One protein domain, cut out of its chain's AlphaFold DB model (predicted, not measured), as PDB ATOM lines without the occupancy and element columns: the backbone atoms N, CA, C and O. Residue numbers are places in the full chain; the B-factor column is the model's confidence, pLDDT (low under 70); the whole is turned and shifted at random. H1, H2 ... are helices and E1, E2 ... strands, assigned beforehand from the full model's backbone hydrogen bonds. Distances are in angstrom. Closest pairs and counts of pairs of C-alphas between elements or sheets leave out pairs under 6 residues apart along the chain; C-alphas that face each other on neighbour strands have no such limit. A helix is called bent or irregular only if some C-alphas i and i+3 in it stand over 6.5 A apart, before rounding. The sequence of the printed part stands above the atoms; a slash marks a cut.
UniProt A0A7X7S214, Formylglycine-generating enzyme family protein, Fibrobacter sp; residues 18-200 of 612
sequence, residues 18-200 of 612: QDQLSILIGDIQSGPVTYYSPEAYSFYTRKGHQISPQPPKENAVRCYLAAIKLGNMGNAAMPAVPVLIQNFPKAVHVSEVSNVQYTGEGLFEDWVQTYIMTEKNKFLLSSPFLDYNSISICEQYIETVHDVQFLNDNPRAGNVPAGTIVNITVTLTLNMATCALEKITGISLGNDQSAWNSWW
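What this domain is: This is residues 18 to 200 of the 612 residues of the protein "Formylglycine-generating enzyme family protein" of Fibrobacter sp (UniProt A0A7X7S214). What shape do these atoms make? A long, twisted sheet has a head of helices at one end, a bundle of H1, the two arms of bent H3 and H6, while H4 crosses slantwise over one face of the long strands E2, E4 and E3. What is it built of? The printed part has 183 residues, with seven named helices and four named strands in the order H1 E1 H2 H3 E2 H4 H5 E3 E4 H6 H7, of mixed class; the mixed sheet runs E1 E2 E4 E3. It is only just compact, close to loose, with a radius of gyration of the C-alphas of 18.8 A, and spans 61 by 33 by 31 A.

How they stand to each other: How is the sheet paired? Inner strands E2, residues 90 to 101, and E4, residues 165 to 175, are antiparallel, with N 93 and O 172 within hydrogen-bond range at 2.8 A. E4 and edge strand E3, residues 142 to 150, form an antiparallel hairpin, N 145 to O 171 being 2.9 A; edge strand E1, residues 34 to 36, is parallel to E2, N 92 to O 35 being 2.8 A. What is on it? H4, residues 108 to 125, is over E2, E4 and E3 at a height of 8.5 A, its closest C-alphas to E4 being Ile 116 and Val 170, 6.4 A. H3, residues 57 to 87, assigned as one helix by its hydrogen bonds, is bent, C-alphas 72 and 75 being 9.1 A apart; its arm H3a, residues 57 to 72, is on the same face as H4, giving two layers, helices over one face. H2, residues 38 to 46, is only just at the sheet's level, with a height of 3.7 A. What forms the head? H1, residues 18 to 30, H3a, H3b, residues 75 to 87, and H6, residues 176 to 185, make an up-and-down bundle, each running against the one before. H3a touches H6, closest C-alphas Gly 71 and Ala 180 at 4.3 A, at a shallow tilt of 19 degrees, the same way. H7, residues 193 to 200, touches residues 82 to 85 of H3b alone, closest C-alphas Gln 193 and Ile 85 at 6.4 A; H5, residues 132 to 136, touches residues 124 to 125 of H4 alone, closest C-alphas Tyr 132 and Leu 125 at 5.6 A. Which units and backbones stand out? E1, H2, H3 and E2 form a strand-helix-strand unit, parallel neighbour strands with helices between, and E2, H4, H5 and E3 a split one with E4 between its strands; both crossovers are right-handed. Every O i to N i+4 pair is within hydrogen-bond range in H1, H2, H3a, H5, H6 and H7, against 13 of 14 in H4 and 4 of 9 in H3b, which has 7 of 10 O i to N i+3 pairs within range. H3b is irregular, C-alphas 76 and 79 being 7.8 A apart.

Where its parts are: Where do the ends lie? H1 begins at C-alpha 18, (-18.341, 34.851, -66.388), and H7 ends at C-alpha 200, (-17.809, 55.826, -60.610). How long are the longer elements? From first to last C-alpha, E2 measures 32.8 A, E4 32.1 A, H4 26.3 A, E3 25.9 A and H3a 22.9 A.

The domain as a whole: How large is it, and is it cut? The two C-alphas farthest apart, of Gln 18 and Pro 161, are 61.9 A apart, and the printed part has no cut. Which link is long, and where is confidence low? The link from E3 to E4, residues 151 to 164, is long; pLDDT is under 70 at residues 18 to 19, 124 to 125, 132 to 133, 153 and 156 to 158.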
ATOM      1  N   GLN A  18     -17.436  34.273 -67.377       57.53
ATOM      2  CA  GLN A  18     -18.341  34.851 -66.388       57.53
ATOM      3  C   GLN A  18     -18.221  34.197 -65.001       57.53
ATOM      4  O   GLN A  18     -18.288  34.884 -63.980       57.53
ATOM      5  N   ASP A  19     -17.991  32.884 -64.953       65.12
ATOM      6  CA  ASP A  19     -17.820  32.127 -63.710       65.12
ATOM      7  C   ASP A  19     -16.481  32.473 -63.045       65.12
ATOM      8  O   ASP A  19     -16.421  32.682 -61.834       65.12
ATOM      9  N   GLN A  20     -15.417  32.646 -63.837       72.69
ATOM     10  CA  GLN A  20     -14.114  33.083 -63.326       72.69
ATOM     11  C   GLN A  20     -14.164  34.512 -62.760       72.69
ATOM     12  O   GLN A  20     -13.617  34.767 -61.687       72.69
ATOM     13  N   LEU A  21     -14.840  35.441 -63.445       80.69
ATOM     14  CA  LEU A  21     -15.006  36.816 -62.968       80.69
ATOM     15  C   LEU A  21     -15.793  36.863 -61.645       80.69
ATOM     16  O   LEU A  21     -15.409  37.584 -60.726       80.69
ATOM     17  N   SER A  22     -16.840  36.044 -61.519       79.06
ATOM     18  CA  SER A  22     -17.661  35.950 -60.303       79.06
ATOM     19  C   SER A  22     -16.864  35.458 -59.088       79.06
ATOM     20  O   SER A  22     -17.018  35.998 -57.994       79.06
ATOM     21  N   ILE A  23     -15.977  34.473 -59.280       76.81
ATOM     22  CA  ILE A  23     -15.098  33.955 -58.219       76.81
ATOM     23  C   ILE A  23     -14.140  35.045 -57.730       76.81
ATOM     24  O   ILE A  23     -14.030  35.274 -56.527       76.81
ATOM     25  N   LEU A  24     -13.488  35.756 -58.655       80.69
ATOM     26  CA  LEU A  24     -12.540  36.818 -58.310       80.69
ATOM     27  C   LEU A  24     -13.224  37.971 -57.564       80.69
ATOM     28  O   LEU A  24     -12.664  38.498 -56.608       80.69
ATOM     29  N   ILE A  25     -14.449  38.330 -57.958       86.31
ATOM     30  CA  ILE A  25     -15.264  39.321 -57.244       86.31
ATOM     31  C   ILE A  25     -15.553  38.856 -55.808       86.31
ATOM     32  O   ILE A  25     -15.385  39.636 -54.870       86.31
ATOM     33  N   GLY A  26     -15.927  37.586 -55.617       79.69
ATOM     34  CA  GLY A  26     -16.151  37.011 -54.287       79.69
ATOM     35  C   GLY A  26     -14.891  37.010 -53.408       79.69
ATOM     36  O   GLY A  26     -14.957  37.316 -52.215       79.69
ATOM     37  N   ASP A  27     -13.724  36.737 -53.994       83.31
ATOM     38  CA  ASP A  27     -12.442  36.786 -53.285       83.31
ATOM     39  C   ASP A  27     -12.081  38.210 -52.827       83.31
ATOM     40  O   ASP A  27     -11.569  38.375 -51.720       83.31
ATOM     41  N   ILE A  28     -12.416  39.246 -53.610       89.94
ATOM     42  CA  ILE A  28     -12.289  40.642 -53.158       89.94
ATOM     43  C   ILE A  28     -13.245  40.925 -52.001       89.94
ATOM     44  O   ILE A  28     -12.812  41.486 -51.002       89.94
ATOM     45  N   GLN A  29     -14.519  40.531 -52.095       88.62
ATOM     46  CA  GLN A  29     -15.522  40.804 -51.051       88.62
ATOM     47  C   GLN A  29     -15.201  40.125 -49.716       88.62
ATOM     48  O   GLN A  29     -15.502  40.669 -48.656       88.62
ATOM     49  N   SER A  30     -14.605  38.933 -49.761       83.44
ATOM     50  CA  SER A  30     -14.219  38.174 -48.565       83.44
ATOM     51  C   SER A  30     -12.877  38.611 -47.955       83.44
ATOM     52  O   SER A  30     -12.528  38.186 -46.849       83.44
ATOM     53  N   GLY A  31     -12.115  39.446 -48.665       83.50
ATOM     54  CA  GLY A  31     -10.817  39.948 -48.237       83.50
ATOM     55  C   GLY A  31     -10.900  41.143 -47.280       83.50
ATOM     56  O   GLY A  31     -11.852  41.918 -47.342       83.50
ATOM     57  N   PRO A  32      -9.885  41.359 -46.424       88.19
ATOM     58  CA  PRO A  32      -9.840  42.528 -45.551       88.19
ATOM     59  C   PRO A  32      -9.636  43.833 -46.328       88.19
ATOM     60  O   PRO A  32      -8.828  43.889 -47.256       88.19
ATOM     61  N   VAL A  33     -10.268  44.908 -45.845       91.81
ATOM     62  CA  VAL A  33     -10.015  46.289 -46.299       91.81
ATOM     63  C   VAL A  33      -8.556  46.682 -46.053       91.81
ATOM     64  O   VAL A  33      -7.891  47.262 -46.904       91.81
ATOM     65  N   THR A  34      -8.020  46.378 -44.870       93.56
ATOM     66  CA  THR A  34      -6.618  46.638 -44.523       93.56
ATOM     67  C   THR A  34      -6.042  45.442 -43.796       93.56
ATOM     68  O   THR A  34      -6.616  44.990 -42.807       93.56
ATOM     69  N   TYR A  35      -4.903  44.953 -44.283       93.81
ATOM     70  CA  TYR A  35      -4.148  43.896 -43.626       93.81
ATOM     71  C   TYR A  35      -2.788  44.406 -43.160       93.81
ATOM     72  O   TYR A  35      -2.043  45.006 -43.935       93.81
ATOM     73  N   TYR A  36      -2.447  44.142 -41.905       91.94
ATOM     74  CA  TYR A  36      -1.158  44.511 -41.330       91.94
ATOM     75  C   TYR A  36      -0.234  43.295 -41.304       91.94
ATOM     76  O   TYR A  36      -0.615  42.221 -40.840       91.94
ATOM     77  N   SER A  37       1.005  43.467 -41.767       88.75
ATOM     78  CA  SER A  37       2.070  42.486 -41.497       88.75
ATOM     79  C   SER A  37       2.283  42.309 -39.985       88.75
ATOM     80  O   SER A  37       1.944  43.221 -39.226       88.75
ATOM     81  N   PRO A  38       2.870  41.190 -39.523       85.00
ATOM     82  CA  PRO A  38       3.205  41.007 -38.110       85.00
ATOM     83  C   PRO A  38       4.011  42.174 -37.523       85.00
ATOM     84  O   PRO A  38       3.739  42.614 -36.405       85.00
ATOM     85  N   GLU A  39       4.953  42.716 -38.296       85.38
ATOM     86  CA  GLU A  39       5.787  43.856 -37.921       85.38
ATOM     87  C   GLU A  39       4.937  45.118 -37.731       85.38
ATOM     88  O   GLU A  39       4.992  45.751 -36.675       85.38
ATOM     89  N   ALA A  40       4.074  45.435 -38.702       90.56
ATOM     90  CA  ALA A  40       3.174  46.585 -38.626       90.56
ATOM     91  C   ALA A  40       2.140  46.451 -37.503       90.56
ATOM     92  O   ALA A  40       1.911  47.398 -36.753       90.56
ATOM     93  N   TYR A  41       1.534  45.270 -37.359       87.31
ATOM     94  CA  TYR A  41       0.562  44.996 -36.305       87.31
ATOM     95  C   TYR A  41       1.201  45.205 -34.928       87.31
ATOM     96  O   TYR A  41       0.638  45.897 -34.077       87.31
ATOM     97  N   SER A  42       2.416  44.679 -34.732       88.44
ATOM     98  CA  SER A  42       3.177  44.866 -33.497       88.44
ATOM     99  C   SER A  42       3.520  46.338 -33.260       88.44
ATOM    100  O   SER A  42       3.276  46.853 -32.169       88.44
ATOM    101  N   PHE A  43       4.024  47.039 -34.278       90.94
ATOM    102  CA  PHE A  43       4.391  48.453 -34.199       90.94
ATOM    103  C   PHE A  43       3.230  49.340 -33.733       90.94
ATOM    104  O   PHE A  43       3.334  50.032 -32.718       90.94
ATOM    105  N   TYR A  44       2.099  49.288 -34.433       90.31
ATOM    106  CA  TYR A  44       0.945  50.129 -34.122       90.31
ATOM    107  C   TYR A  44       0.306  49.775 -32.776       90.31
ATOM    108  O   TYR A  44      -0.079  50.678 -32.031       90.31
ATOM    109  N   THR A  45       0.271  48.487 -32.416       88.44
ATOM    110  CA  THR A  45      -0.168  48.051 -31.080       88.44
ATOM    111  C   THR A  45       0.711  48.667 -29.988       88.44
ATOM    112  O   THR A  45       0.188  49.218 -29.019       88.44
ATOM    113  N   ARG A  46       2.046  48.666 -30.153       91.94
ATOM    114  CA  ARG A  46       2.968  49.329 -29.206       91.94
ATOM    115  C   ARG A  46       2.763  50.845 -29.148       91.94
ATOM    116  O   ARG A  46       2.933  51.438 -28.088       91.94
ATOM    117  N   LYS A  47       2.366  51.472 -30.259       89.75
ATOM    118  CA  LYS A  47       1.999  52.898 -30.342       89.75
ATOM    119  C   LYS A  47       0.571  53.190 -29.849       89.75
ATOM    120  O   LYS A  47       0.069  54.285 -30.084       89.75
ATOM    121  N   GLY A  48      -0.099  52.233 -29.203       88.69
ATOM    122  CA  GLY A  48      -1.422  52.415 -28.601       88.69
ATOM    123  C   GLY A  48      -2.582  52.502 -29.596       88.69
ATOM    124  O   GLY A  48      -3.684  52.879 -29.206       88.69
ATOM    125  N   HIS A  49      -2.363  52.164 -30.869       90.06
ATOM    126  CA  HIS A  49      -3.443  52.120 -31.851       90.06
ATOM    127  C   HIS A  49      -4.297  50.870 -31.619       90.06
ATOM    128  O   HIS A  49      -3.776  49.764 -31.469       90.06
ATOM    129  N   GLN A  50      -5.620  51.031 -31.628       88.25
ATOM    130  CA  GLN A  50      -6.545  49.903 -31.561       88.25
ATOM    131  C   GLN A  50      -6.736  49.302 -32.957       88.25
ATOM    132  O   GLN A  50      -7.514  49.814 -33.759       88.25
ATOM    133  N   ILE A  51      -6.020  48.212 -33.251       86.56
ATOM    134  CA  ILE A  51      -6.173  47.456 -34.501       86.56
ATOM    135  C   ILE A  51      -7.033  46.218 -34.249       86.56
ATOM    136  O   ILE A  51      -6.739  45.402 -33.374       86.56
ATOM    137  N   SER A  52      -8.084  46.055 -35.056       81.00
ATOM    138  CA  SER A  52      -8.943  44.867 -35.007       81.00
ATOM    139  C   SER A  52      -8.153  43.579 -35.302       81.00
ATOM    140  O   SER A  52      -7.199  43.617 -36.092       81.00
ATOM    141  N   PRO A  53      -8.541  42.430 -34.714       82.62
ATOM    142  CA  PRO A  53      -7.935  41.141 -35.028       82.62
ATOM    143  C   PRO A  53      -7.906  40.891 -36.536       82.62
ATOM    144  O   PRO A  53      -8.908  41.071 -37.228       82.62
ATOM    145  N   GLN A  54      -6.734  40.518 -37.047       81.44
ATOM    146  CA  GLN A  54      -6.545  40.295 -38.475       81.44
ATOM    147  C   GLN A  54      -7.166  38.950 -38.881       81.44
ATOM    148  O   GLN A  54      -7.039  37.978 -38.130       81.44
ATOM    149  N   PRO A  55      -7.819  38.857 -40.054       80.31
ATOM    150  CA  PRO A  55      -8.259  37.569 -40.574       80.31
ATOM    151  C   PRO A  55      -7.051  36.657 -40.866       80.31
ATOM    152  O   PRO A  55      -5.905  37.123 -40.873       80.31
ATOM    153  N   PRO A  56      -7.275  35.362 -41.150       80.81
ATOM    154  CA  PRO A  56      -6.218  34.489 -41.647       80.81
ATOM    155  C   PRO A  56      -5.496  35.124 -42.838       80.81
ATOM    156  O   PRO A  56      -6.128  35.710 -43.725       80.81
ATOM    157  N   LYS A  57      -4.166  35.018 -42.848       76.19
ATOM    158  CA  LYS A  57      -3.297  35.619 -43.868       76.19
ATOM    159  C   LYS A  57      -3.724  35.216 -45.278       76.19
ATOM    160  O   LYS A  57      -3.691  36.026 -46.198       76.19
ATOM    161  N   GLU A  58      -4.172  33.982 -45.430       74.81
ATOM    162  CA  GLU A  58      -4.601  33.373 -46.682       74.81
ATOM    163  C   GLU A  58      -5.752  34.151 -47.337       74.81
ATOM    164  O   GLU A  58      -5.795  34.249 -48.562       74.81
ATOM    165  N   ASN A  59      -6.645  34.760 -46.547       78.75
ATOM    166  CA  ASN A  59      -7.752  35.568 -47.067       78.75
ATOM    167  C   ASN A  59      -7.245  36.887 -47.665       78.75
ATOM    168  O   ASN A  59      -7.708  37.306 -48.725       78.75
ATOM    169  N   ALA A  60      -6.261  37.520 -47.016       80.00
ATOM    170  CA  ALA A  60      -5.616  38.722 -47.538       80.00
ATOM    171  C   ALA A  60      -4.846  38.415 -48.830       80.00
ATOM    172  O   ALA A  60      -5.039  39.091 -49.836       80.00
ATOM    173  N   VAL A  61      -4.053  37.337 -48.836       80.44
ATOM    174  CA  VAL A  61      -3.301  36.889 -50.020       80.44
ATOM    175  C   VAL A  61      -4.241  36.601 -51.192       80.44
ATOM    176  O   VAL A  61      -3.991  37.058 -52.306       80.44
ATOM    177  N   ARG A  62      -5.346  35.885 -50.950       82.19
ATOM    178  CA  ARG A  62      -6.332  35.563 -51.988       82.19
ATOM    179  C   ARG A  62      -6.969  36.819 -52.580       82.19
ATOM    180  O   ARG A  62      -7.009  36.948 -53.799       82.19
ATOM    181  N   CYS A  63      -7.383  37.761 -51.733       87.56
ATOM    182  CA  CYS A  63      -7.908  39.058 -52.158       87.56
ATOM    183  C   CYS A  63      -6.904  39.823 -53.037       87.56
ATOM    184  O   CYS A  63      -7.247  40.306 -54.115       87.56
ATOM    185  N   TYR A  64      -5.631  39.877 -52.641       91.12
ATOM    186  CA  TYR A  64      -4.605  40.595 -53.401       91.12
ATOM    187  C   TYR A  64      -4.292  39.935 -54.747       91.12
ATOM    188  O   TYR A  64      -4.193  40.624 -55.765       91.12
ATOM    189  N   LEU A  65      -4.202  38.604 -54.791       84.31
ATOM    190  CA  LEU A  65      -4.046  37.870 -56.048       84.31
ATOM    191  C   LEU A  65      -5.268  38.035 -56.958       84.31
ATOM    192  O   LEU A  65      -5.104  38.153 -58.174       84.31
ATOM    193  N   ALA A  66      -6.478  38.089 -56.395       86.06
ATOM    194  CA  ALA A  66      -7.688  38.373 -57.157       86.06
ATOM    195  C   ALA A  66      -7.643  39.778 -57.775       86.06
ATOM    196  O   ALA A  66      -7.918  39.922 -58.964       86.06
ATOM    197  N   ALA A  67      -7.192  40.789 -57.025       92.00
ATOM    198  CA  ALA A  67      -7.029  42.154 -57.526       92.00
ATOM    199  C   ALA A  67      -6.030  42.219 -58.699       92.00
ATOM    200  O   ALA A  67      -6.321  42.838 -59.722       92.00
ATOM    201  N   ILE A  68      -4.895  41.514 -58.604       88.62
ATOM    202  CA  ILE A  68      -3.908  41.415 -59.697       88.62
ATOM    203  C   ILE A  68      -4.515  40.738 -60.928       88.62
ATOM    204  O   ILE A  68      -4.363  41.233 -62.046       88.62
ATOM    205  N   LYS A  69      -5.214  39.611 -60.738       88.19
ATOM    206  CA  LYS A  69      -5.859  38.873 -61.836       88.19
ATOM    207  C   LYS A  69      -6.908  39.736 -62.542       88.19
ATOM    208  O   LYS A  69      -6.889  39.794 -63.767       88.19
ATOM    209  N   LEU A  70      -7.749  40.449 -61.791       88.88
ATOM    210  CA  LEU A  70      -8.724  41.401 -62.334       88.88
ATOM    211  C   LEU A  70      -8.034  42.535 -63.106       88.88
ATOM    212  O   LEU A  70      -8.428  42.833 -64.226       88.88
ATOM    213  N   GLY A  71      -6.948  43.097 -62.566       88.44
ATOM    214  CA  GLY A  71      -6.121  44.083 -63.268       88.44
ATOM    215  C   GLY A  71      -5.589  43.573 -64.611       88.44
ATOM    216  O   GLY A  71      -5.669  44.270 -65.620       88.44
ATOM    217  N   ASN A  72      -5.098  42.333 -64.657       86.62
ATOM    218  CA  ASN A  72      -4.572  41.720 -65.882       86.62
ATOM    219  C   ASN A  72      -5.656  41.412 -66.930       86.62
ATOM    220  O   ASN A  72      -5.342  41.312 -68.115       86.62
ATOM    221  N   MET A  73      -6.919  41.271 -66.517       85.69
ATOM    222  CA  MET A  73      -8.060  41.143 -67.433       85.69
ATOM    223  C   MET A  73      -8.416  42.473 -68.121       85.69
ATOM    224  O   MET A  73      -9.147  42.464 -69.116       85.69
ATOM    225  N   GLY A  74      -7.915  43.609 -67.619       85.88
ATOM    226  CA  GLY A  74      -8.188  44.940 -68.161       85.88
ATOM    227  C   GLY A  74      -9.690  45.237 -68.214       85.88
ATOM    228  O   GLY A  74     -10.439  44.876 -67.307       85.88
ATOM    229  N   ASN A  75     -10.155  45.826 -69.320       84.50
ATOM    230  CA  ASN A  75     -11.563  46.202 -69.511       84.50
ATOM    231  C   ASN A  75     -12.560  45.039 -69.319       84.50
ATOM    232  O   ASN A  75     -13.718  45.284 -68.985       84.50
ATOM    233  N   ALA A  76     -12.148  43.776 -69.504       84.56
ATOM    234  CA  ALA A  76     -13.029  42.622 -69.299       84.56
ATOM    235  C   ALA A  76     -13.455  42.441 -67.827       84.56
ATOM    236  O   ALA A  76     -14.462  41.791 -67.555       84.56
ATOM    237  N   ALA A  77     -12.720  43.035 -66.882       89.50
ATOM    238  CA  ALA A  77     -13.036  43.035 -65.457       89.50
ATOM    239  C   ALA A  77     -13.778  44.302 -64.986       89.50
ATOM    240  O   ALA A  77     -13.923  44.504 -63.781       89.50
ATOM    241  N   MET A  78     -14.308  45.132 -65.898       88.06
ATOM    242  CA  MET A  78     -15.119  46.311 -65.545       88.06
ATOM    243  C   MET A  78     -16.262  46.012 -64.544       88.06
ATOM    244  O   MET A  78     -16.470  46.822 -63.640       88.06
ATOM    245  N   PRO A  79     -16.955  44.848 -64.588       89.81
ATOM    246  CA  PRO A  79     -17.966  44.510 -63.577       89.81
ATOM    247  C   PRO A  79     -17.436  44.366 -62.139       89.81
ATOM    248  O   PRO A  79     -18.220  44.434 -61.199       89.81
ATOM    249  N   ALA A  80     -16.125  44.184 -61.938       91.00
ATOM    250  CA  ALA A  80     -15.514  44.083 -60.609       91.00
ATOM    251  C   ALA A  80     -15.169  45.448 -59.982       91.00
ATOM    252  O   ALA A  80     -14.878  45.515 -58.786       91.00
ATOM    253  N   VAL A  81     -15.208  46.534 -60.762       93.12
ATOM    254  CA  VAL A  81     -14.826  47.884 -60.315       93.12
ATOM    255  C   VAL A  81     -15.617  48.359 -59.088       93.12
ATOM    256  O   VAL A  81     -14.964  48.774 -58.132       93.12
ATOM    257  N   PRO A  82     -16.961  48.240 -59.006       92.75
ATOM    258  CA  PRO A  82     -17.707  48.648 -57.811       92.75
ATOM    259  C   PRO A  82     -17.208  47.980 -56.530       92.75
ATOM    260  O   PRO A  82     -17.084  48.619 -55.491       92.75
ATOM    261  N   VAL A  83     -16.897  46.686 -56.613       92.94
ATOM    262  CA  VAL A  83     -16.469  45.880 -55.469       92.94
ATOM    263  C   VAL A  83     -15.041  46.231 -55.052       92.94
ATOM    264  O   VAL A  83     -14.758  46.321 -53.858       92.94
ATOM    265  N   LEU A  84     -14.153  46.485 -56.017       95.19
ATOM    266  CA  LEU A  84     -12.804  46.990 -55.750       95.19
ATOM    267  C   LEU A  84     -12.834  48.376 -55.099       95.19
ATOM    268  O   LEU A  84     -12.066  48.616 -54.171       95.19
ATOM    269  N   ILE A  85     -13.737  49.261 -55.535       94.94
ATOM    270  CA  ILE A  85     -13.931  50.576 -54.916       94.94
ATOM    271  C   ILE A  85     -14.522  50.427 -53.513       94.94
ATOM    272  O   ILE A  85     -14.069  51.104 -52.600       94.94
ATOM    273  N   GLN A  86     -15.495  49.534 -53.311       92.69
ATOM    274  CA  GLN A  86     -16.148  49.336 -52.018       92.69
ATOM    275  C   GLN A  86     -15.200  48.748 -50.963       92.69
ATOM    276  O   GLN A  86     -15.117  49.284 -49.860       92.69
ATOM    277  N   ASN A  87     -14.503  47.650 -51.281       93.69
ATOM    278  CA  ASN A  87     -13.614  46.987 -50.322       93.69
ATOM    279  C   ASN A  87     -12.247  47.679 -50.206       93.69
ATOM    280  O   ASN A  87     -11.609  47.615 -49.162       93.69
ATOM    281  N   PHE A  88     -11.793  48.322 -51.285       95.69
ATOM    282  CA  PHE A  88     -10.548  49.086 -51.387       95.69
ATOM    283  C   PHE A  88      -9.337  48.459 -50.654       95.69
ATOM    284  O   PHE A  88      -8.736  49.091 -49.779       95.69
ATOM    285  N   PRO A  89      -8.973  47.201 -50.983       96.25
ATOM    286  CA  PRO A  89      -7.977  46.444 -50.232       96.25
ATOM    287  C   PRO A  89      -6.580  47.080 -50.273       96.25
ATOM    288  O   PRO A  89      -6.052  47.409 -51.341       96.25
ATOM    289  N   LYS A  90      -5.940  47.159 -49.101       95.75
ATOM    290  CA  LYS A  90      -4.540  47.580 -48.927       95.75
ATOM    291  C   LYS A  90      -3.787  46.727 -47.905       95.75
ATOM    292  O   LYS A  90      -4.395  46.137 -47.007       95.75
ATOM    293  N   ALA A  91      -2.464  46.667 -48.037       95.31
ATOM    294  CA  ALA A  91      -1.569  45.973 -47.109       95.31
ATOM    295  C   ALA A  91      -0.556  46.948 -46.499       95.31
ATOM    296  O   ALA A  91      -0.009  47.780 -47.218       95.31
ATOM    297  N   VAL A  92      -0.290  46.840 -45.196       95.94
ATOM    298  CA  VAL A  92       0.591  47.760 -44.459       95.94
ATOM    299  C   VAL A  92       1.747  47.001 -43.812       95.94
ATOM    300  O   VAL A  92       1.551  46.071 -43.021       95.94
ATOM    301  N   HIS A  93       2.966  47.428 -44.123       94.75
ATOM    302  CA  HIS A  93       4.202  46.937 -43.529       94.75
ATOM    303  C   HIS A  93       4.988  48.068 -42.873       94.75
ATOM    304  O   HIS A  93       4.965  49.198 -43.350       94.75
ATOM    305  N   VAL A  94       5.666  47.764 -41.768       92.00
ATOM    306  CA  VAL A  94       6.503  48.722 -41.045       92.00
ATOM    307  C   VAL A  94       7.873  48.096 -40.833       92.00
ATOM    308  O   VAL A  94       7.959  46.968 -40.353       92.00
ATOM    309  N   SER A  95       8.920  48.846 -41.168       90.88
ATOM    310  CA  SER A  95      10.309  48.531 -40.844       90.88
ATOM    311  C   SER A  95      10.866  49.602 -39.907       90.88
ATOM    312  O   SER A  95      10.698  50.800 -40.147       90.88
ATOM    313  N   GLU A  96      11.508  49.175 -38.823       88.81
ATOM    314  CA  GLU A  96      12.140  50.049 -37.834       88.81
ATOM    315  C   GLU A  96      13.657  49.865 -37.892       88.81
ATOM    316  O   GLU A  96      14.191  48.815 -37.528       88.81
ATOM    317  N   VAL A  97      14.369  50.908 -38.310       86.31
ATOM    318  CA  VAL A  97      15.830  50.958 -38.305       86.31
ATOM    319  C   VAL A  97      16.264  51.774 -37.092       86.31
ATOM    320  O   VAL A  97      16.048  52.982 -37.032       86.31
ATOM    321  N   SER A  98      16.843  51.109 -36.094       91.00
ATOM    322  CA  SER A  98      17.167  51.730 -34.804       91.00
ATOM    323  C   SER A  98      18.648  52.063 -34.662       91.00
ATOM    324  O   SER A  98      19.500  51.332 -35.165       91.00
ATOM    325  N   ASN A  99      18.948  53.110 -33.891       89.12
ATOM    326  CA  ASN A  99      20.298  53.524 -33.500       89.12
ATOM    327  C   ASN A  99      21.245  53.774 -34.686       89.12
ATOM    328  O   ASN A  99      22.433  53.453 -34.614       89.12
ATOM    329  N   VAL A 100      20.736  54.339 -35.781       88.31
ATOM    330  CA  VAL A 100      21.573  54.669 -36.936       88.31
ATOM    331  C   VAL A 100      22.236  56.021 -36.747       88.31
ATOM    332  O   VAL A 100      21.593  57.012 -36.405       88.31
ATOM    333  N   GLN A 101      23.548  56.044 -36.964       90.81
ATOM    334  CA  GLN A 101      24.373  57.228 -36.795       90.81
ATOM    335  C   GLN A 101      24.596  57.911 -38.144       90.81
ATOM    336  O   GLN A 101      25.129  57.306 -39.077       90.81
ATOM    337  N   TYR A 102      24.210  59.181 -38.237       88.31
ATOM    338  CA  TYR A 102      24.451  60.000 -39.415       88.31
ATOM    339  C   TYR A 102      25.950  60.264 -39.578       88.31
ATOM    340  O   TYR A 102      26.592  60.804 -38.677       88.31
ATOM    341  N   THR A 103      26.517  59.896 -40.725       83.06
ATOM    342  CA  THR A 103      27.965  59.994 -40.978       83.06
ATOM    343  C   THR A 103      28.434  61.427 -41.233       83.06
ATOM    344  O   THR A 103      29.618  61.710 -41.083       83.06
ATOM    345  N   GLY A 104      27.521  62.339 -41.589       79.88
ATOM    346  CA  GLY A 104      27.861  63.692 -42.038       79.88
ATOM    347  C   GLY A 104      28.211  63.790 -43.524       79.88
ATOM    348  O   GLY A 104      28.520  64.881 -43.997       79.88
ATOM    349  N   GLU A 105      28.173  62.676 -44.259       78.81
ATOM    350  CA  GLU A 105      28.371  62.665 -45.708       78.81
ATOM    351  C   GLU A 105      27.044  62.945 -46.429       78.81
ATOM    352  O   GLU A 105      26.091  62.178 -46.308       78.81
ATOM    353  N   GLY A 106      26.996  64.028 -47.211       82.12
ATOM    354  CA  GLY A 106      25.809  64.429 -47.974       82.12
ATOM    355  C   GLY A 106      24.820  65.284 -47.177       82.12
ATOM    356  O   GLY A 106      25.174  65.890 -46.167       82.12
ATOM    357  N   LEU A 107      23.585  65.394 -47.675       87.12
ATOM    358  CA  LEU A 107      22.473  65.982 -46.928       87.12
ATOM    359  C   LEU A 107      21.817  64.898 -46.069       87.12
ATOM    360  O   LEU A 107      21.673  63.755 -46.501       87.12
ATOM    361  N   PHE A 108      21.362  65.267 -44.869       87.62
ATOM    362  CA  PHE A 108      20.695  64.333 -43.959       87.62
ATOM    363  C   PHE A 108      19.463  63.677 -44.597       87.62
ATOM    364  O   PHE A 108      19.262  62.476 -44.450       87.62
ATOM    365  N   GLU A 109      18.685  64.449 -45.357       88.06
ATOM    366  CA  GLU A 109      17.510  63.939 -46.070       88.06
ATOM    367  C   GLU A 109      17.892  62.868 -47.097       88.06
ATOM    368  O   GLU A 109      17.303  61.790 -47.102       88.06
ATOM    369  N   ASP A 110      18.928  63.106 -47.907       85.88
ATOM    370  CA  ASP A 110      19.412  62.127 -48.888       85.88
ATOM    371  C   ASP A 110      19.898  60.847 -48.199       85.88
ATOM    372  O   ASP A 110      19.628  59.736 -48.660       85.88
ATOM    373  N   TRP A 111      20.566  60.990 -47.051       88.00
ATOM    374  CA  TRP A 111      20.985  59.863 -46.226       88.00
ATOM    375  C   TRP A 111      19.784  59.055 -45.716       88.00
ATOM    376  O   TRP A 111      19.775  57.833 -45.869       88.00
ATOM    377  N   VAL A 112      18.732  59.704 -45.207       87.88
ATOM    378  CA  VAL A 112      17.478  59.035 -44.808       87.88
ATOM    379  C   VAL A 112      16.818  58.337 -46.006       87.88
ATOM    380  O   VAL A 112      16.391  57.186 -45.879       87.88
ATOM    381  N   GLN A 113      16.814  58.958 -47.193       87.25
ATOM    382  CA  GLN A 113      16.281  58.343 -48.417       87.25
ATOM    383  C   GLN A 113      16.985  57.027 -48.778       87.25
ATOM    384  O   GLN A 113      16.333  56.104 -49.272       87.25
ATOM    385  N   THR A 114      18.283  56.873 -48.483       84.75
ATOM    386  CA  THR A 114      18.978  55.594 -48.728       84.75
ATOM    387  C   THR A 114      18.404  54.439 -47.902       84.75
ATOM    388  O   THR A 114      18.251  53.328 -48.423       84.75
ATOM    389  N   TYR A 115      18.019  54.692 -46.648       82.25
ATOM    390  CA  TYR A 115      17.369  53.695 -45.796       82.25
ATOM    391  C   TYR A 115      15.963  53.390 -46.291       82.25
ATOM    392  O   TYR A 115      15.611  52.221 -46.425       82.25
ATOM    393  N   ILE A 116      15.196  54.421 -46.648       87.31
ATOM    394  CA  ILE A 116      13.843  54.256 -47.193       87.31
ATOM    395  C   ILE A 116      13.868  53.361 -48.439       87.31
ATOM    396  O   ILE A 116      13.123  52.384 -48.517       87.31
ATOM    397  N   MET A 117      14.770  53.641 -49.385       81.12
ATOM    398  CA  MET A 117      14.925  52.837 -50.600       81.12
ATOM    399  C   MET A 117      15.393  51.411 -50.300       81.12
ATOM    400  O   MET A 117      14.909  50.457 -50.910       81.12
ATOM    401  N   THR A 118      16.303  51.242 -49.341       79.44
ATOM    402  CA  THR A 118      16.780  49.918 -48.922       79.44
ATOM    403  C   THR A 118      15.651  49.079 -48.326       79.44
ATOM    404  O   THR A 118      15.479  47.921 -48.713       79.44
ATOM    405  N   GLU A 119      14.849  49.653 -47.430       84.75
ATOM    406  CA  GLU A 119      13.718  48.960 -46.807       84.75
ATOM    407  C   GLU A 119      12.598  48.672 -47.816       84.75
ATOM    408  O   GLU A 119      12.053  47.567 -47.824       84.75
ATOM    409  N   LYS A 120      12.322  49.593 -48.752       81.94
ATOM    410  CA  LYS A 120      11.394  49.342 -49.867       81.94
ATOM    411  C   LYS A 120      11.851  48.166 -50.740       81.94
ATOM    412  O   LYS A 120      11.042  47.299 -51.068       81.94
ATOM    413  N   ASN A 121      13.141  48.079 -51.065       78.06
ATOM    414  CA  ASN A 121      13.687  46.969 -51.856       78.06
ATOM    415  C   ASN A 121      13.611  45.627 -51.115       78.06
ATOM    416  O   ASN A 121      13.249  44.613 -51.716       78.06
ATOM    417  N   LYS A 122      13.903  45.601 -49.808       73.50
ATOM    418  CA  LYS A 122      13.725  44.395 -48.980       73.50
ATOM    419  C   LYS A 122      12.268  43.945 -48.970       73.50
ATOM    420  O   LYS A 122      11.996  42.759 -49.163       73.50
ATOM    421  N   PHE A 123      11.344  44.889 -48.804       79.88
ATOM    422  CA  PHE A 123       9.914  44.613 -48.839       79.88
ATOM    423  C   PHE A 123       9.469  44.028 -50.183       79.88
ATOM    424  O   PHE A 123       8.688  43.085 -50.189       79.88
ATOM    425  N   LEU A 124       9.991  44.509 -51.311       68.44
ATOM    426  CA  LEU A 124       9.691  43.939 -52.629       68.44
ATOM    427  C   LEU A 124      10.229  42.511 -52.791       68.44
ATOM    428  O   LEU A 124       9.511  41.627 -53.251       68.44
ATOM    429  N   LEU A 125      11.482  42.269 -52.398       60.53
ATOM    430  CA  LEU A 125      12.144  40.969 -52.572       60.53
ATOM    431  C   LEU A 125      11.637  39.889 -51.608       60.53
ATOM    432  O   LEU A 125      11.761  38.699 -51.895       60.53
ATOM    433  N   SER A 126      11.099  40.294 -50.460       72.62
ATOM    434  CA  SER A 126      10.714  39.392 -49.371       72.62
ATOM    435  C   SER A 126       9.395  39.797 -48.709       72.62
ATOM    436  O   SER A 126       9.248  39.718 -47.491       72.62
ATOM    437  N   SER A 127       8.425  40.248 -49.511       77.38
ATOM    438  CA  SER A 127       7.146  40.719 -48.980       77.38
ATOM    439  C   SER A 127       6.446  39.624 -48.171       77.38
ATOM    440  O   SER A 127       6.323  38.487 -48.635       77.38
ATOM    441  N   PRO A 128       5.897  39.949 -46.987       73.38
ATOM    442  CA  PRO A 128       5.093  39.000 -46.237       73.38
ATOM    443  C   PRO A 128       3.748  38.718 -46.919       73.38
ATOM    444  O   PRO A 128       3.073  37.777 -46.507       73.38
ATOM    445  N   PHE A 129       3.336  39.497 -47.926       77.38
ATOM    446  CA  PHE A 129       1.996  39.425 -48.516       77.38
ATOM    447  C   PHE A 129       1.945  38.688 -49.856       77.38
ATOM    448  O   PHE A 129       0.985  37.968 -50.108       77.38
ATOM    449  N   LEU A 130       2.940  38.875 -50.722       72.56
ATOM    450  CA  LEU A 130       2.946  38.383 -52.103       72.56
ATOM    451  C   LEU A 130       4.367  37.976 -52.515       72.56
ATOM    452  O   LEU A 130       5.339  38.506 -51.989       72.56
ATOM    453  N   ASP A 131       4.502  37.052 -53.467       70.62
ATOM    454  CA  ASP A 131       5.804  36.754 -54.070       70.62
ATOM    455  C   ASP A 131       6.304  37.919 -54.945       70.62
ATOM    456  O   ASP A 131       5.526  38.790 -55.347       70.62
ATOM    457  N   TYR A 132       7.602  37.913 -55.268       61.59
ATOM    458  CA  TYR A 132       8.245  38.991 -56.025       61.59
ATOM    459  C   TYR A 132       7.562  39.275 -57.374       61.59
ATOM    460  O   TYR A 132       7.341  40.438 -57.703       61.59
ATOM    461  N   ASN A 133       7.178  38.240 -58.130       63.62
ATOM    462  CA  ASN A 133       6.567  38.431 -59.448       63.62
ATOM    463  C   ASN A 133       5.177  39.067 -59.328       63.62
ATOM    464  O   ASN A 133       4.793  39.885 -60.162       63.62
ATOM    465  N   SER A 134       4.424  38.699 -58.291       75.81
ATOM    466  CA  SER A 134       3.102  39.267 -58.026       75.81
ATOM    467  C   SER A 134       3.197  40.715 -57.541       75.81
ATOM    468  O   SER A 134       2.484  41.581 -58.048       75.81
ATOM    469  N   ILE A 135       4.091  41.012 -56.593       76.69
ATOM    470  CA  ILE A 135       4.212  42.365 -56.034       76.69
ATOM    471  C   ILE A 135       4.842  43.354 -57.022       76.69
ATOM    472  O   ILE A 135       4.431  44.514 -57.049       76.69
ATOM    473  N   SER A 136       5.759  42.909 -57.893       80.81
ATOM    474  CA  SER A 136       6.391  43.774 -58.902       80.81
ATOM    475  C   SER A 136       5.385  44.357 -59.898       80.81
ATOM    476  O   SER A 136       5.602  45.435 -60.441       80.81
ATOM    477  N   ILE A 137       4.244  43.688 -60.116       83.25
ATOM    478  CA  ILE A 137       3.157  44.194 -60.973       83.25
ATOM    479  C   ILE A 137       2.548  45.486 -60.408       83.25
ATOM    480  O   ILE A 137       2.053  46.317 -61.177       83.25
ATOM    481  N   CYS A 138       2.586  45.650 -59.084       88.06
ATOM    482  CA  CYS A 138       1.975  46.758 -58.359       88.06
ATOM    483  C   CYS A 138       2.992  47.628 -57.597       88.06
ATOM    484  O   CYS A 138       2.592  48.417 -56.746       88.06
ATOM    485  N   GLU A 139       4.290  47.526 -57.896       88.81
ATOM    486  CA  GLU A 139       5.360  48.232 -57.170       88.81
ATOM    487  C   GLU A 139       5.157  49.756 -57.117       88.81
ATOM    488  O   GLU A 139       5.405  50.391 -56.089       88.81
ATOM    489  N   GLN A 140       4.660  50.347 -58.208       90.56
ATOM    490  CA  GLN A 140       4.402  51.788 -58.293       90.56
ATOM    491  C   GLN A 140       3.276  52.270 -57.362       90.56
ATOM    492  O   GLN A 140       3.181  53.460 -57.084       90.56
ATOM    493  N   TYR A 141       2.458  51.350 -56.842       93.69
ATOM    494  CA  TYR A 141       1.345  51.629 -55.926       93.69
ATOM    495  C   TYR A 141       1.717  51.427 -54.451       93.69
ATOM    496  O   TYR A 141       0.842  51.413 -53.578       93.69
ATOM    497  N   ILE A 142       3.012  51.256 -54.168       94.31
ATOM    498  CA  ILE A 142       3.549  51.226 -52.809       94.31
ATOM    499  C   ILE A 142       3.810  52.659 -52.359       94.31
ATOM    500  O   ILE A 142       4.806  53.286 -52.738       94.31
ATOM    501  N   GLU A 143       2.921  53.157 -51.512       94.94
ATOM    502  CA  GLU A 143       3.108  54.411 -50.801       94.94
ATOM    503  C   GLU A 143       4.123  54.213 -49.676       94.94
ATOM    504  O   GLU A 143       4.104  53.205 -48.969       94.94
ATOM    505  N   THR A 144       5.042  55.165 -49.533       94.94
ATOM    506  CA  THR A 144       6.114  55.106 -48.541       94.94
ATOM    507  C   THR A 144       6.052  56.343 -47.662       94.94
ATOM    508  O   THR A 144       6.269  57.456 -48.134       94.94
ATOM    509  N   VAL A 145       5.767  56.139 -46.380       95.44
ATOM    510  CA  VAL A 145       5.771  57.180 -45.347       95.44
ATOM    511  C   VAL A 145       6.899  56.865 -44.381       95.44
ATOM    512  O   VAL A 145       7.129  55.701 -44.061       95.44
ATOM    513  N   HIS A 146       7.618  57.875 -43.911       94.56
ATOM    514  CA  HIS A 146       8.690  57.680 -42.945       94.56
ATOM    515  C   HIS A 146       8.597  58.682 -41.801       94.56
ATOM    516  O   HIS A 146       8.050  59.771 -41.961       94.56
ATOM    517  N   ASP A 147       9.135  58.285 -40.654       93.88
ATOM    518  CA  ASP A 147       9.275  59.111 -39.459       93.88
ATOM    519  C   ASP A 147      10.700  58.968 -38.919       93.88
ATOM    520  O   ASP A 147      11.264  57.867 -38.915       93.88
ATOM    521  N   VAL A 148      11.285  60.081 -38.483       92.56
ATOM    522  CA  VAL A 148      12.655  60.130 -37.964       92.56
ATOM    523  C   VAL A 148      12.613  60.623 -36.527       92.56
ATOM    524  O   VAL A 148      12.290  61.778 -36.255       92.56
ATOM    525  N   GLN A 149      12.995  59.749 -35.601       91.31
ATOM    526  CA  GLN A 149      13.081  60.066 -34.183       91.31
ATOM    527  C   GLN A 149      14.537  60.298 -33.782       91.31
ATOM    528  O   GLN A 149      15.351  59.376 -33.796       91.31
ATOM    529  N   PHE A 150      14.856  61.513 -33.350       90.56
ATOM    530  CA  PHE A 150      16.169  61.848 -32.806       90.56
ATOM    531  C   PHE A 150      16.318  61.363 -31.358       90.56
ATOM    532  O   PHE A 150      15.417  61.568 -30.543       90.56
ATOM    533  N   LEU A 151      17.448  60.719 -31.032       85.25
ATOM    534  CA  LEU A 151      17.671  60.123 -29.706       85.25
ATOM    535  C   LEU A 151      18.394  61.038 -28.712       85.25
ATOM    536  O   LEU A 151      18.117  60.955 -27.518       85.25
ATOM    537  N   ASN A 152      19.302  61.895 -29.187       72.88
ATOM    538  CA  ASN A 152      20.180  62.680 -28.310       72.88
ATOM    539  C   ASN A 152      19.874  64.188 -28.334       72.88
ATOM    540  O   ASN A 152      19.842  64.795 -27.274       72.88
ATOM    541  N   ASP A 153      19.601  64.774 -29.506       66.31
ATOM    542  CA  ASP A 153      19.265  66.196 -29.686       66.31
ATOM    543  C   ASP A 153      18.304  66.357 -30.870       66.31
ATOM    544  O   ASP A 153      18.406  65.598 -31.829       66.31
ATOM    545  N   ASN A 154      17.395  67.341 -30.827       70.06
ATOM    546  CA  ASN A 154      16.461  67.635 -31.924       70.06
ATOM    547  C   ASN A 154      16.979  68.844 -32.741       70.06
ATOM    548  O   ASN A 154      16.671  69.992 -32.401       70.06
ATOM    549  N   PRO A 155      17.850  68.628 -33.747       72.62
ATOM    550  CA  PRO A 155      18.482  69.706 -34.501       72.62
ATOM    551  C   PRO A 155      17.456  70.532 -35.286       72.62
ATOM    552  O   PRO A 155      16.398  70.049 -35.685       72.62
ATOM    553  N   ARG A 156      17.780  71.808 -35.545       68.25
ATOM    554  CA  ARG A 156      16.959  72.649 -36.431       68.25
ATOM    555  C   ARG A 156      16.955  72.049 -37.840       68.25
ATOM    556  O   ARG A 156      18.006  71.638 -38.335       68.25
ATOM    557  N   ALA A 157      15.784  72.052 -38.480       62.47
ATOM    558  CA  ALA A 157      15.599  71.553 -39.840       62.47
ATOM    559  C   ALA A 157      16.677  72.113 -40.788       62.47
ATOM    560  O   ALA A 157      16.894  73.326 -40.843       62.47
ATOM    561  N   GLY A 158      17.373  71.219 -41.495       63.84
ATOM    562  CA  GLY A 158      18.430  71.561 -42.452       63.84
ATOM    563  C   GLY A 158      19.857  71.638 -41.896       63.84
ATOM    564  O   GLY A 158      20.778  71.833 -42.683       63.84
ATOM    565  N   ASN A 159      20.082  71.468 -40.585       74.56
ATOM    566  CA  ASN A 159      21.437  71.441 -40.020       74.56
ATOM    567  C   ASN A 159      21.602  70.324 -38.979       74.56
ATOM    568  O   ASN A 159      21.659  70.574 -37.774       74.56
ATOM    569  N   VAL A 160      21.644  69.078 -39.462       85.19
ATOM    570  CA  VAL A 160      21.854  67.881 -38.635       85.19
ATOM    571  C   VAL A 160      23.356  67.580 -38.545       85.19
ATOM    572  O   VAL A 160      23.975  67.315 -39.577       85.19
ATOM    573  N   PRO A 161      23.974  67.627 -37.351       85.50
ATOM    574  CA  PRO A 161      25.409  67.409 -37.210       85.50
ATOM    575  C   PRO A 161      25.798  65.943 -37.432       85.50
ATOM    576  O   PRO A 161      25.053  65.016 -37.099       85.50
ATOM    577  N   ALA A 162      27.006  65.734 -37.958       85.19
ATOM    578  CA  ALA A 162      27.612  64.412 -38.050       85.19
ATOM    579  C   ALA A 162      27.681  63.758 -36.662       85.19
ATOM    580  O   ALA A 162      27.977  64.410 -35.661       85.19
ATOM    581  N   GLY A 163      27.395  62.463 -36.602       83.00
ATOM    582  CA  GLY A 163      27.321  61.696 -35.366       83.00
ATOM    583  C   GLY A 163      25.950  61.692 -34.685       83.00
ATOM    584  O   GLY A 163      25.800  60.992 -33.685       83.00
ATOM    585  N   THR A 164      24.951  62.407 -35.220       88.31
ATOM    586  CA  THR A 164      23.564  62.353 -34.724       88.31
ATOM    587  C   THR A 164      23.007  60.936 -34.843       88.31
ATOM    588  O   THR A 164      23.125  60.317 -35.898       88.31
ATOM    589  N   ILE A 165      22.383  60.432 -33.775       89.50
ATOM    590  CA  ILE A 165      21.772  59.099 -33.747       89.50
ATOM    591  C   ILE A 165      20.255  59.239 -33.838       89.50
ATOM    592  O   ILE A 165      19.645  59.976 -33.053       89.50
ATOM    593  N   VAL A 166      19.657  58.518 -34.784       91.56
ATOM    594  CA  VAL A 166      18.212  58.516 -35.017       91.56
ATOM    595  C   VAL A 166      17.657  57.096 -35.116       91.56
ATOM    596  O   VAL A 166      18.378  56.147 -35.430       91.56
ATOM    597  N   ASN A 167      16.357  56.965 -34.875       91.25
ATOM    598  CA  ASN A 167      15.564  55.822 -35.310       91.25
ATOM    599  C   ASN A 167      14.746  56.245 -36.529       91.25
ATOM    600  O   ASN A 167      14.093  57.286 -36.500       91.25
ATOM    601  N   ILE A 168      14.764  55.436 -37.581       91.88
ATOM    602  CA  ILE A 168      13.983  55.658 -38.797       91.88
ATOM    603  C   ILE A 168      12.890  54.600 -38.836       91.88
ATOM    604  O   ILE A 168      13.173  53.403 -38.843       91.88
ATOM    605  N   THR A 169      11.639  55.039 -38.873       93.69
ATOM    606  CA  THR A 169      10.493  54.160 -39.105       93.69
ATOM    607  C   THR A 169      10.034  54.345 -40.539       93.69
ATOM    608  O   THR A 169       9.732  55.465 -40.939       93.69
ATOM    609  N   VAL A 170       9.953  53.265 -41.311       94.69
ATOM    610  CA  VAL A 170       9.452  53.273 -42.690       94.69
ATOM    611  C   VAL A 170       8.158  52.474 -42.741       94.69
ATOM    612  O   VAL A 170       8.143  51.282 -42.449       94.69
ATOM    613  N   THR A 171       7.068  53.131 -43.116       96.81
ATOM    614  CA  THR A 171       5.762  52.520 -43.368       96.81
ATOM    615  C   THR A 171       5.549  52.383 -44.869       96.81
ATOM    616  O   THR A 171       5.580  53.367 -45.606       96.81
ATOM    617  N   LEU A 172       5.322  51.154 -45.315       96.38
ATOM    618  CA  LEU A 172       5.053  50.798 -46.701       96.38
ATOM    619  C   LEU A 172       3.600  50.343 -46.816       96.38
ATOM    620  O   LEU A 172       3.207  49.348 -46.200       96.38
ATOM    621  N   THR A 173       2.812  51.052 -47.618       96.94
ATOM    622  CA  THR A 173       1.406  50.728 -47.877       96.94
ATOM    623  C   THR A 173       1.238  50.313 -49.331       96.94
ATOM    624  O   THR A 173       1.362  51.130 -50.240       96.94
ATOM    625  N   LEU A 174       0.947  49.036 -49.561       96.12
ATOM    626  CA  LEU A 174       0.639  48.495 -50.881       96.12
ATOM    627  C   LEU A 174      -0.857  48.672 -51.170       96.12
ATOM    628  O   LEU A 174      -1.696  47.996 -50.566       96.12
ATOM    629  N   ASN A 175      -1.189  49.568 -52.100       96.38
ATOM    630  CA  ASN A 175      -2.569  49.878 -52.477       96.38
ATOM    631  C   ASN A 175      -3.042  48.964 -53.619       96.38
ATOM    632  O   ASN A 175      -2.939  49.297 -54.803       96.38
ATOM    633  N   MET A 176      -3.564  47.787 -53.258       95.69
ATOM    634  CA  MET A 176      -4.001  46.774 -54.227       95.69
ATOM    635  C   MET A 176      -5.231  47.211 -55.022       95.69
ATOM    636  O   MET A 176      -5.317  46.920 -56.215       95.69
ATOM    637  N   ALA A 177      -6.146  47.940 -54.380       95.12
ATOM    638  CA  ALA A 177      -7.308  48.521 -55.042       95.12
ATOM    639  C   ALA A 177      -6.899  49.450 -56.187       95.12
ATOM    640  O   ALA A 177      -7.304  49.220 -57.322       95.12
ATOM    641  N   THR A 178      -6.038  50.436 -55.910       95.88
ATOM    642  CA  THR A 178      -5.535  51.376 -56.918       95.88
ATOM    643  C   THR A 178      -4.854  50.639 -58.065       95.88
ATOM    644  O   THR A 178      -5.197  50.866 -59.220       95.88
ATOM    645  N   CYS A 179      -3.962  49.687 -57.760       95.88
ATOM    646  CA  CYS A 179      -3.273  48.909 -58.791       95.88
ATOM    647  C   CYS A 179      -4.243  48.208 -59.754       95.88
ATOM    648  O   CYS A 179      -4.054  48.247 -60.970       95.88
ATOM    649  N   ALA A 180      -5.286  47.567 -59.218       96.12
ATOM    650  CA  ALA A 180      -6.288  46.888 -60.028       96.12
ATOM    651  C   ALA A 180      -7.166  47.884 -60.797       96.12
ATOM    652  O   ALA A 180      -7.362  47.723 -61.999       96.12
ATOM    653  N   LEU A 181      -7.660  48.926 -60.125       95.75
ATOM    654  CA  LEU A 181      -8.569  49.914 -60.698       95.75
ATOM    655  C   LEU A 181      -7.936  50.652 -61.877       95.75
ATOM    656  O   LEU A 181      -8.550  50.710 -62.940       95.75
ATOM    657  N   GLU A 182      -6.700  51.134 -61.750       94.75
ATOM    658  CA  GLU A 182      -6.022  51.822 -62.856       94.75
ATOM    659  C   GLU A 182      -5.773  50.895 -64.050       94.75
ATOM    660  O   GLU A 182      -5.939  51.302 -65.198       94.75
ATOM    661  N   LYS A 183      -5.439  49.623 -63.804       93.75
ATOM    662  CA  LYS A 183      -5.241  48.633 -64.875       93.75
ATOM    663  C   LYS A 183      -6.542  48.251 -65.586       93.75
ATOM    664  O   LYS A 183      -6.518  48.009 -66.790       93.75
ATOM    665  N   ILE A 184      -7.663  48.197 -64.864       93.44
ATOM    666  CA  ILE A 184      -8.985  47.871 -65.428       93.44
ATOM    667  C   ILE A 184      -9.552  49.045 -66.223       93.44
ATOM    668  O   ILE A 184     -10.169  48.843 -67.263       93.44
ATOM    669  N   THR A 185      -9.389  50.263 -65.705       90.62
ATOM    670  CA  THR A 185     -10.090  51.456 -66.199       90.62
ATOM    671  C   THR A 185      -9.229  52.336 -67.103       90.62
ATOM    672  O   THR A 185      -9.765  53.119 -67.884       90.62
ATOM    673  N   GLY A 186      -7.902  52.229 -67.001       89.44
ATOM    674  CA  GLY A 186      -6.948  53.090 -67.698       89.44
ATOM    675  C   GLY A 186      -6.871  54.523 -67.158       89.44
ATOM    676  O   GLY A 186      -6.178  55.346 -67.755       89.44
ATOM    677  N   ILE A 187      -7.566  54.843 -66.060       89.62
ATOM    678  CA  ILE A 187      -7.523  56.161 -65.414       89.62
ATOM    679  C   ILE A 187      -6.668  56.118 -64.149       89.62
ATOM    680  O   ILE A 187      -6.576  55.082 -63.506       89.62
ATOM    681  N   SER A 188      -6.072  57.250 -63.777       91.69
ATOM    682  CA  SER A 188      -5.223  57.384 -62.588       91.69
ATOM    683  C   SER A 188      -5.822  58.420 -61.639       91.69
ATOM    684  O   SER A 188      -5.714  59.620 -61.893       91.69
ATOM    685  N   LEU A 189      -6.445  57.960 -60.550       90.81
ATOM    686  CA  LEU A 189      -7.029  58.810 -59.496       90.81
ATOM    687  C   LEU A 189      -6.254  58.737 -58.168       90.81
ATOM    688  O   LEU A 189      -6.612  59.414 -57.207       90.81
ATOM    689  N   GLY A 190      -5.181  57.941 -58.110       89.25
ATOM    690  CA  GLY A 190      -4.373  57.761 -56.906       89.25
ATOM    691  C   GLY A 190      -5.046  56.887 -55.839       89.25
ATOM    692  O   GLY A 190      -5.973  56.127 -56.115       89.25
ATOM    693  N   ASN A 191      -4.552  56.977 -54.602       91.06
ATOM    694  CA  ASN A 191      -4.916  56.075 -53.497       91.06
ATOM    695  C   ASN A 191      -6.138  56.530 -52.678       91.06
ATOM    696  O   ASN A 191      -6.403  55.981 -51.610       91.06
ATOM    697  N   ASP A 192      -6.878  57.530 -53.156       90.19
ATOM    698  CA  ASP A 192      -8.059  58.052 -52.474       90.19
ATOM    699  C   ASP A 192      -9.327  57.327 -52.945       90.19
ATOM    700  O   ASP A 192      -9.827  57.543 -54.051       90.19
ATOM    701  N   GLN A 193      -9.879  56.481 -52.075       93.56
ATOM    702  CA  GLN A 193     -11.124  55.755 -52.328       93.56
ATOM    703  C   GLN A 193     -12.297  56.697 -52.671       93.56
ATOM    704  O   GLN A 193     -13.170  56.334 -53.460       93.56
ATOM    705  N   SER A 194     -12.341  57.911 -52.110       93.56
ATOM    706  CA  SER A 194     -13.433  58.864 -52.357       93.56
ATOM    707  C   SER A 194     -13.399  59.449 -53.774       93.56
ATOM    708  O   SER A 194     -14.455  59.639 -54.389       93.56
ATOM    709  N   ALA A 195     -12.201  59.643 -54.332       92.88
ATOM    710  CA  ALA A 195     -12.010  60.049 -55.720       92.88
ATOM    711  C   ALA A 195     -12.532  58.974 -56.688       92.88
ATOM    712  O   ALA A 195     -13.261  59.287 -57.631       92.88
ATOM    713  N   TRP A 196     -12.241  57.697 -56.407       93.75
ATOM    714  CA  TRP A 196     -12.759  56.568 -57.184       93.75
ATOM    715  C   TRP A 196     -14.285  56.435 -57.101       93.75
ATOM    716  O   TRP A 196     -14.928  56.244 -58.133       93.75
ATOM    717  N   ASN A 197     -14.873  56.594 -55.907       93.31
ATOM    718  CA  ASN A 197     -16.332  56.615 -55.732       93.31
ATOM    719  C   ASN A 197     -16.983  57.731 -56.563       93.31
ATOM    720  O   ASN A 197     -17.916  57.475 -57.321       93.31
ATOM    721  N   SER A 198     -16.441  58.949 -56.482       93.06
ATOM    722  CA  SER A 198     -16.967  60.109 -57.212       93.06
ATOM    723  C   SER A 198     -16.921  59.899 -58.726       93.06
ATOM    724  O   SER A 198     -17.886  60.191 -59.432       93.06
ATOM    725  N   TRP A 199     -15.815  59.353 -59.241       93.69
ATOM    726  CA  TRP A 199     -15.689  59.031 -60.662       93.69
ATOM    727  C   TRP A 199     -16.695  57.963 -61.114       93.69
ATOM    728  O   TRP A 199     -17.306  58.101 -62.182       93.69
ATOM    729  N   TRP A 200     -16.888  56.917 -60.303       92.12
ATOM    730  CA  TRP A 200     -17.809  55.826 -60.610       92.12
ATOM    731  C   TRP A 200     -19.258  56.310 -60.736       92.12
ATOM    732  O   TRP A 200     -19.945  55.939 -61.689       92.12
TER     733      TRP A 200